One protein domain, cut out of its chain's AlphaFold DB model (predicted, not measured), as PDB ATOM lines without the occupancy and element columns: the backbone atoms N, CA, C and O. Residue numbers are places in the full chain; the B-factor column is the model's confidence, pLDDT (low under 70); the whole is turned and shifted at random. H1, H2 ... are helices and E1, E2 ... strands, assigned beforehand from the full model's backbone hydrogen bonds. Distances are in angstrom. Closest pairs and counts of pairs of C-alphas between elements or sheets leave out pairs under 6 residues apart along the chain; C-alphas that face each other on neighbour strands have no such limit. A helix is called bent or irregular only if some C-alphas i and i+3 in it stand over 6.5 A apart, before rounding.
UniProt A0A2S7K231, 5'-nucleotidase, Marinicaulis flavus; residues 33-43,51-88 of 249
ATOM      1  N   ILE A  33     271.043 175.403 272.782       60.03
ATOM      2  CA  ILE A  33     272.240 174.712 272.297       60.03
ATOM      3  C   ILE A  33     272.441 173.458 273.145       60.03
ATOM      4  O   ILE A  33     272.668 173.544 274.350       60.03
ATOM      5  N   THR A  34     272.370 172.293 272.504       65.69
ATOM      6  CA  THR A  34     272.737 171.012 273.117       65.69
ATOM      7  C   THR A  34     274.056 170.561 272.520       65.69
ATOM      8  O   THR A  34     274.112 170.165 271.358       65.69
ATOM      9  N   THR A  35     275.114 170.594 273.322       70.38
ATOM     10  CA  THR A  35     276.457 170.220 272.873       70.38
ATOM     11  C   THR A  35     276.772 168.787 273.289       70.38
ATOM     12  O   THR A  35     276.673 168.457 274.471       70.38
ATOM     13  N   CYS A  36     277.152 167.935 272.335       62.84
ATOM     14  CA  CYS A  36     277.549 166.547 272.585       62.84
ATOM     15  C   CYS A  36     278.940 166.281 272.003       62.84
ATOM     16  O   CYS A  36     279.183 166.606 270.843       62.84
ATOM     17  N   PHE A  37     279.827 165.652 272.776       64.06
ATOM     18  CA  PHE A  37     281.176 165.295 272.324       64.06
ATOM     19  C   PHE A  37     281.450 163.799 272.513       64.06
ATOM     20  O   PHE A  37     281.197 163.278 273.606       64.06
ATOM     21  N   PRO A  38     282.005 163.105 271.505       50.94
ATOM     22  CA  PRO A  38     282.462 161.729 271.654       50.94
ATOM     23  C   PRO A  38     283.711 161.674 272.548       50.94
ATOM     24  O   PRO A  38     284.626 162.482 272.405       50.94
ATOM     25  N   ARG A  39     283.768 160.716 273.478       46.34
ATOM     26  CA  ARG A  39     284.939 160.472 274.345       46.34
ATOM     27  C   ARG A  39     285.962 159.531 273.701       46.34
ATOM     28  O   ARG A  39     287.113 159.512 274.117       46.34
ATOM     29  N   ILE A  40     285.550 158.741 272.710       51.56
ATOM     30  CA  ILE A  40     286.412 157.775 272.026       51.56
ATOM     31  C   ILE A  40     286.167 157.892 270.520       51.56
ATOM     32  O   ILE A  40     285.028 157.770 270.072       51.56
ATOM     33  N   SER A  41     287.228 158.059 269.726       48.84
ATOM     34  CA  SER A  41     287.172 157.840 268.274       48.84
ATOM     35  C   SER A  41     287.118 156.336 268.001       48.84
ATOM     36  O   SER A  41     288.120 155.709 267.678       48.84
ATOM     37  N   ARG A  42     285.948 155.726 268.205       48.12
ATOM     38  CA  ARG A  42     285.638 154.378 267.710       48.12
ATOM     39  C   ARG A  42     284.899 154.490 266.382       48.12
ATOM     40  O   ARG A  42     284.111 155.408 266.180       48.12
ATOM     41  N   SER A  43     285.148 153.546 265.485       40.19
ATOM     42  CA  SER A  43     284.342 153.324 264.289       40.19
ATOM     43  C   SER A  43     283.344 152.202 264.576       40.19
ATOM     44  O   SER A  43     283.728 151.036 264.641       40.19
ATOM     45  N   ILE A  51     275.130 153.094 275.900       83.06
ATOM     46  CA  ILE A  51     276.076 154.210 275.753       83.06
ATOM     47  C   ILE A  51     276.064 155.055 277.027       83.06
ATOM     48  O   ILE A  51     275.009 155.515 277.474       83.06
ATOM     49  N   VAL A  52     277.239 155.283 277.613       86.81
ATOM     50  CA  VAL A  52     277.383 156.126 278.803       86.81
ATOM     51  C   VAL A  52     277.413 157.594 278.389       86.81
ATOM     52  O   VAL A  52     278.210 158.003 277.546       86.81
ATOM     53  N   VAL A  53     276.555 158.400 279.014       87.31
ATOM     54  CA  VAL A  53     276.490 159.850 278.808       87.31
ATOM     55  C   VAL A  53     276.717 160.559 280.138       87.31
ATOM     56  O   VAL A  53     276.104 160.215 281.150       87.31
ATOM     57  N   ARG A  54     277.587 161.570 280.147       88.19
ATOM     58  CA  ARG A  54     277.911 162.381 281.328       88.19
ATOM     59  C   ARG A  54     277.691 163.850 281.023       88.19
ATOM     60  O   ARG A  54     278.110 164.313 279.969       88.19
ATOM     61  N   ARG A  55     277.088 164.596 281.947       89.12
ATOM     62  CA  ARG A  55     277.077 166.061 281.853       89.12
ATOM     63  C   ARG A  55     278.475 166.605 282.117       89.12
ATOM     64  O   ARG A  55     279.178 166.086 282.983       89.12
ATOM     65  N   VAL A  56     278.860 167.628 281.369       87.19
ATOM     66  CA  VAL A  56     280.155 168.302 281.482       87.19
ATOM     67  C   VAL A  56     279.965 169.813 281.403       87.19
ATOM     68  O   VAL A  56     279.076 170.283 280.695       87.19
ATOM     69  N   GLN A  57     280.806 170.553 282.122       87.38
ATOM     70  CA  GLN A  57     280.921 172.004 281.982       87.38
ATOM     71  C   GLN A  57     281.830 172.321 280.783       87.38
ATOM     72  O   GLN A  57     282.848 171.655 280.586       87.38
ATOM     73  N   ILE A  58     281.465 173.322 279.988       80.88
ATOM     74  CA  ILE A  58     282.199 173.822 278.824       80.88
ATOM     75  C   ILE A  58     282.511 175.300 279.072       80.88
ATOM     76  O   ILE A  58     281.621 176.144 279.008       80.88
ATOM     77  N   GLY A  59     283.775 175.629 279.329       80.94
ATOM     78  CA  GLY A  59     284.154 176.996 279.701       80.94
ATOM     79  C   GLY A  59     283.482 177.451 281.002       80.94
ATOM     80  O   GLY A  59     283.153 176.626 281.854       80.94
ATOM     81  N   GLU A  60     283.291 178.759 281.160       79.00
ATOM     82  CA  GLU A  60     282.720 179.330 282.389       79.00
ATOM     83  C   GLU A  60     281.209 179.060 282.504       79.00
ATOM     84  O   GLU A  60     280.757 178.595 283.547       79.00
ATOM     85  N   ASP A  61     280.451 179.210 281.411       80.12
ATOM     86  CA  ASP A  61     278.975 179.190 281.441       80.12
ATOM     87  C   ASP A  61     278.314 178.107 280.567       80.12
ATOM     88  O   ASP A  61     277.086 178.020 280.496       80.12
ATOM     89  N   GLY A  62     279.089 177.290 279.853       81.00
ATOM     90  CA  GLY A  62     278.546 176.274 278.953       81.00
ATOM     91  C   GLY A  62     278.268 174.947 279.655       81.00
ATOM     92  O   GLY A  62     279.043 174.490 280.488       81.00
ATOM     93  N   GLU A  63     277.199 174.267 279.258       85.31
ATOM     94  CA  GLU A  63     276.936 172.877 279.637       85.31
ATOM     95  C   GLU A  63     276.886 171.997 278.385       85.31
ATOM     96  O   GLU A  63     276.480 172.430 277.304       85.31
ATOM     97  N   GLY A  64     277.263 170.732 278.530       88.81
ATOM     98  CA  GLY A  64     277.116 169.747 277.471       88.81
ATOM     99  C   GLY A  64     277.129 168.317 277.973       88.81
ATOM    100  O   GLY A  64     277.075 168.038 279.172       88.81
ATOM    101  N   TYR A  65     277.208 167.401 277.020       89.44
ATOM    102  CA  TYR A  65     277.196 165.969 277.247       89.44
ATOM    103  C   TYR A  65     278.446 165.327 276.637       89.44
ATOM    104  O   TYR A  65     278.707 165.429 275.443       89.44
ATOM    105  N   SER A  66     279.221 164.632 277.459       87.12
ATOM    106  CA  SER A  66     280.266 163.718 277.010       87.12
ATOM    107  C   SER A  66     279.638 162.346 276.790       87.12
ATOM    108  O   SER A  66     279.042 161.784 277.709       87.12
ATOM    109  N   VAL A  67     279.760 161.827 275.574       86.94
ATOM    110  CA  VAL A  67     279.178 160.559 275.137       86.94
ATOM    111  C   VAL A  67     280.308 159.560 274.921       86.94
ATOM    112  O   VAL A  67     281.220 159.808 274.140       86.94
ATOM    113  N   GLU A  68     280.269 158.420 275.601       86.81
ATOM    114  CA  GLU A  68     281.234 157.325 275.423       86.81
ATOM    115  C   GLU A  68     280.883 156.484 274.183       86.81
ATOM    116  O   GLU A  68     280.636 155.285 274.269       86.81
ATOM    117  N   GLY A  69     280.828 157.146 273.026       83.69
ATOM    118  CA  GLY A  69     280.479 156.576 271.728       83.69
ATOM    119  C   GLY A  69     281.092 157.373 270.577       83.69
ATOM    120  O   GLY A  69     281.832 158.336 270.797       83.69
ATOM    121  N   THR A  70     280.785 156.962 269.353       85.06
ATOM    122  CA  THR A  70     281.213 157.612 268.110       85.06
ATOM    123  C   THR A  70     280.566 158.999 267.940       85.06
ATOM    124  O   THR A  70     279.529 159.281 268.548       85.06
ATOM    125  N   PRO A  71     281.114 159.884 267.086       87.38
ATOM    126  CA  PRO A  71     280.482 161.169 266.770       87.38
ATOM    127  C   PRO A  71     279.029 161.042 266.281       87.38
ATOM    128  O   PRO A  71     278.171 161.825 266.688       87.38
ATOM    129  N   ALA A  72     278.735 160.032 265.453       88.38
ATOM    130  CA  ALA A  72     277.377 159.749 264.993       88.38
ATOM    131  C   ALA A  72     276.474 159.335 266.164       88.38
ATOM    132  O   ALA A  72     275.397 159.892 266.344       88.38
ATOM    133  N   GLU A  73     276.932 158.444 267.044       88.62
ATOM    134  CA  GLU A  73     276.171 158.078 268.245       88.62
ATOM    135  C   GLU A  73     275.896 159.285 269.153       88.62
ATOM    136  O   GLU A  73     274.788 159.425 269.672       88.62
ATOM    137  N   ALA A  74     276.869 160.187 269.309       90.00
ATOM    138  CA  ALA A  74     276.695 161.420 270.069       90.00
ATOM    139  C   ALA A  74     275.624 162.334 269.450       90.00
ATOM    140  O   ALA A  74     274.746 162.814 270.170       90.00
ATOM    141  N   ALA A  75     275.647 162.527 268.127       90.25
ATOM    142  CA  ALA A  75     274.629 163.297 267.414       90.25
ATOM    143  C   ALA A  75     273.238 162.651 267.537       90.25
ATOM    144  O   ALA A  75     272.268 163.314 267.909       90.25
ATOM    145  N   GLY A  76     273.145 161.339 267.309       89.88
ATOM    146  CA  GLY A  76     271.901 160.583 267.411       89.88
ATOM    147  C   GLY A  76     271.292 160.630 268.814       89.88
ATOM    148  O   GLY A  76     270.094 160.884 268.953       89.88
ATOM    149  N   LEU A  77     272.101 160.457 269.866       89.69
ATOM    150  CA  LEU A  77     271.654 160.596 271.257       89.69
ATOM    151  C   LEU A  77     271.216 162.025 271.581       89.69
ATOM    152  O   LEU A  77     270.182 162.208 272.229       89.69
ATOM    153  N   GLY A  78     271.966 163.022 271.105       89.19
ATOM    154  CA  GLY A  78     271.610 164.436 271.208       89.19
ATOM    155  C   GLY A  78     270.194 164.697 270.698       89.19
ATOM    156  O   GLY A  78     269.350 165.217 271.428       89.19
ATOM    157  N   ILE A  79     269.924 164.247 269.470       88.00
ATOM    158  CA  ILE A  79     268.652 164.431 268.762       88.00
ATOM    159  C   ILE A  79     267.512 163.648 269.415       88.00
ATOM    160  O   ILE A  79     266.446 164.208 269.674       88.00
ATOM    161  N   MET A  80     267.722 162.361 269.694       86.94
ATOM    162  CA  MET A  80     266.640 161.460 270.098       86.94
ATOM    163  C   MET A  80     266.329 161.460 271.592       86.94
ATOM    164  O   MET A  80     265.181 161.243 271.973       86.94
ATOM    165  N   ALA A  81     267.344 161.612 272.443       86.44
ATOM    166  CA  ALA A  81     267.224 161.314 273.869       86.44
ATOM    167  C   ALA A  81     267.497 162.534 274.754       86.44
ATOM    168  O   ALA A  81     266.811 162.731 275.758       86.44
ATOM    169  N   LEU A  82     268.480 163.359 274.389       85.12
ATOM    170  CA  LEU A  82     268.938 164.470 275.229       85.12
ATOM    171  C   LEU A  82     268.179 165.778 274.968       85.12
ATOM    172  O   LEU A  82     268.166 166.649 275.833       85.12
ATOM    173  N   SER A  83     267.486 165.892 273.832       78.25
ATOM    174  CA  SER A  83     266.641 167.042 273.469       78.25
ATOM    175  C   SER A  83     265.357 167.179 274.293       78.25
ATOM    176  O   SER A  83     264.633 168.167 274.168       78.25
ATOM    177  N   GLY A  84     265.005 166.165 275.092       75.56
ATOM    178  CA  GLY A  84     263.713 166.115 275.781       75.56
ATOM    179  C   GLY A  84     262.511 166.023 274.828       75.56
ATOM    180  O   GLY A  84     261.391 166.325 275.240       75.56
ATOM    181  N   GLY A  85     262.737 165.618 273.571       72.75
ATOM    182  CA  GLY A  85     261.716 165.488 272.531       72.75
ATOM    183  C   GLY A  85     261.478 166.754 271.701       72.75
ATOM    184  O   GLY A  85     260.562 166.760 270.881       72.75
ATOM    185  N   ALA A  86     262.264 167.815 271.902       77.38
ATOM    186  CA  ALA A  86     262.236 168.984 271.027       77.38
ATOM    187  C   ALA A  86     263.015 168.699 269.726       77.38
ATOM    188  O   ALA A  86     264.121 168.158 269.797       77.38
ATOM    189  N   PRO A  87     262.475 169.043 268.542       81.94
ATOM    190  CA  PRO A  87     263.237 168.956 267.300       81.94
ATOM    191  C   PRO A  87     264.374 169.987 267.296       81.94
ATOM    192  O   PRO A  87     264.265 171.043 267.918       81.94
ATOM    193  N   PHE A  88     265.453 169.684 266.573       87.38
ATOM    194  CA  PHE A  88     266.519 170.646 266.296       87.38
ATOM    195  C   PHE A  88     266.265 171.332 264.956       87.38
ATOM    196  O   PHE A  88     266.065 170.656 263.948       87.38
TER     197      PHE A  88
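AT A GLANCE: This is residues 33 to 43 and 51 to 88 of the 249 residues of the protein "5'-nucleotidase" of Marinicaulis flavus (UniProt A0A2S7K231). A small sheet of three strands, twisted rather than flat, has one helix, H1, lying aslant over one face, while the other face has no named element on it. The strands E2 and E3 make a hairpin, and E1 lies beside E3 as the other edge of the sheet, under H1. The printed part has 49 residues with three named strands and one named helix, in the order E1, E2, E3, H1 along the chain; the sheet runs E1, E3, E2 and is mixed, and the class is mixed, helices and strands. The whole is compact, with a radius of gyration of the C-alphas of 10.6 A and spans of 31 by 25 by 14 A.

IN THESE COORDINATES: E1 is residues 35 to 38, 10.5 A from first to last C-alpha, and begins with C-alpha 35 at (276.457, 170.220, 272.873). E2 is residues 53 to 58, 15.1 A long. E3 is residues 62 to 67, 16.2 A long, with C-alpha 62 at (278.546, 176.274, 278.953). H1 is residues 71 to 82, 14.7 A long, and ends with C-alpha 82 at (268.938, 164.470, 275.229). H1 is neither bent nor irregular, but only just: C-alphas 79 and 82 are 6.5 A apart.

HOW THE PARTS SIT: E1 and E3 are parallel, with 32 degrees between their directions; N 65 and O 35 are 2.8 A apart, within hydrogen-bond range, and so are N 37 and O 65 at 2.9 A. E2 and E3, a hairpin, are antiparallel at 149 degrees, with N 58 and O 62 at 2.7 A and N 54 and O 66 at 2.8 A. E1 and E2 are the edge strands and are apart, with no C-alpha of the one within 8 A of the other. H1 is on the sheet at a height of 8.5 A, in two layers, a helix on one face of a sheet. It lies over E1 and E3 and runs slantwise to the strands, at 42 degrees to E1 on the local plane. The closest C-alphas of E1 and H1 are those of Pro 38 and Pro 71, 5.3 A apart; those of E3 and H1 are Val 67 and Ala 74, 5.7 A apart. In H1, 7 of 8 O i to N i+4 pairs are within hydrogen-bond range.

THE WHOLE: The two C-alphas farthest apart are those of Ser 43 and Glu 60, 31.7 A. Residues 44 to 50 are not printed, and C-alphas 43 and 51 are 14.2 A apart across this cut, which falls in the link from E1 to E2. The links from E2 to E3 and from E3 to H1 are tight. The mean pLDDT of the printed part is 78.5; residues 33 to 34 and 36 to 43 are under 70.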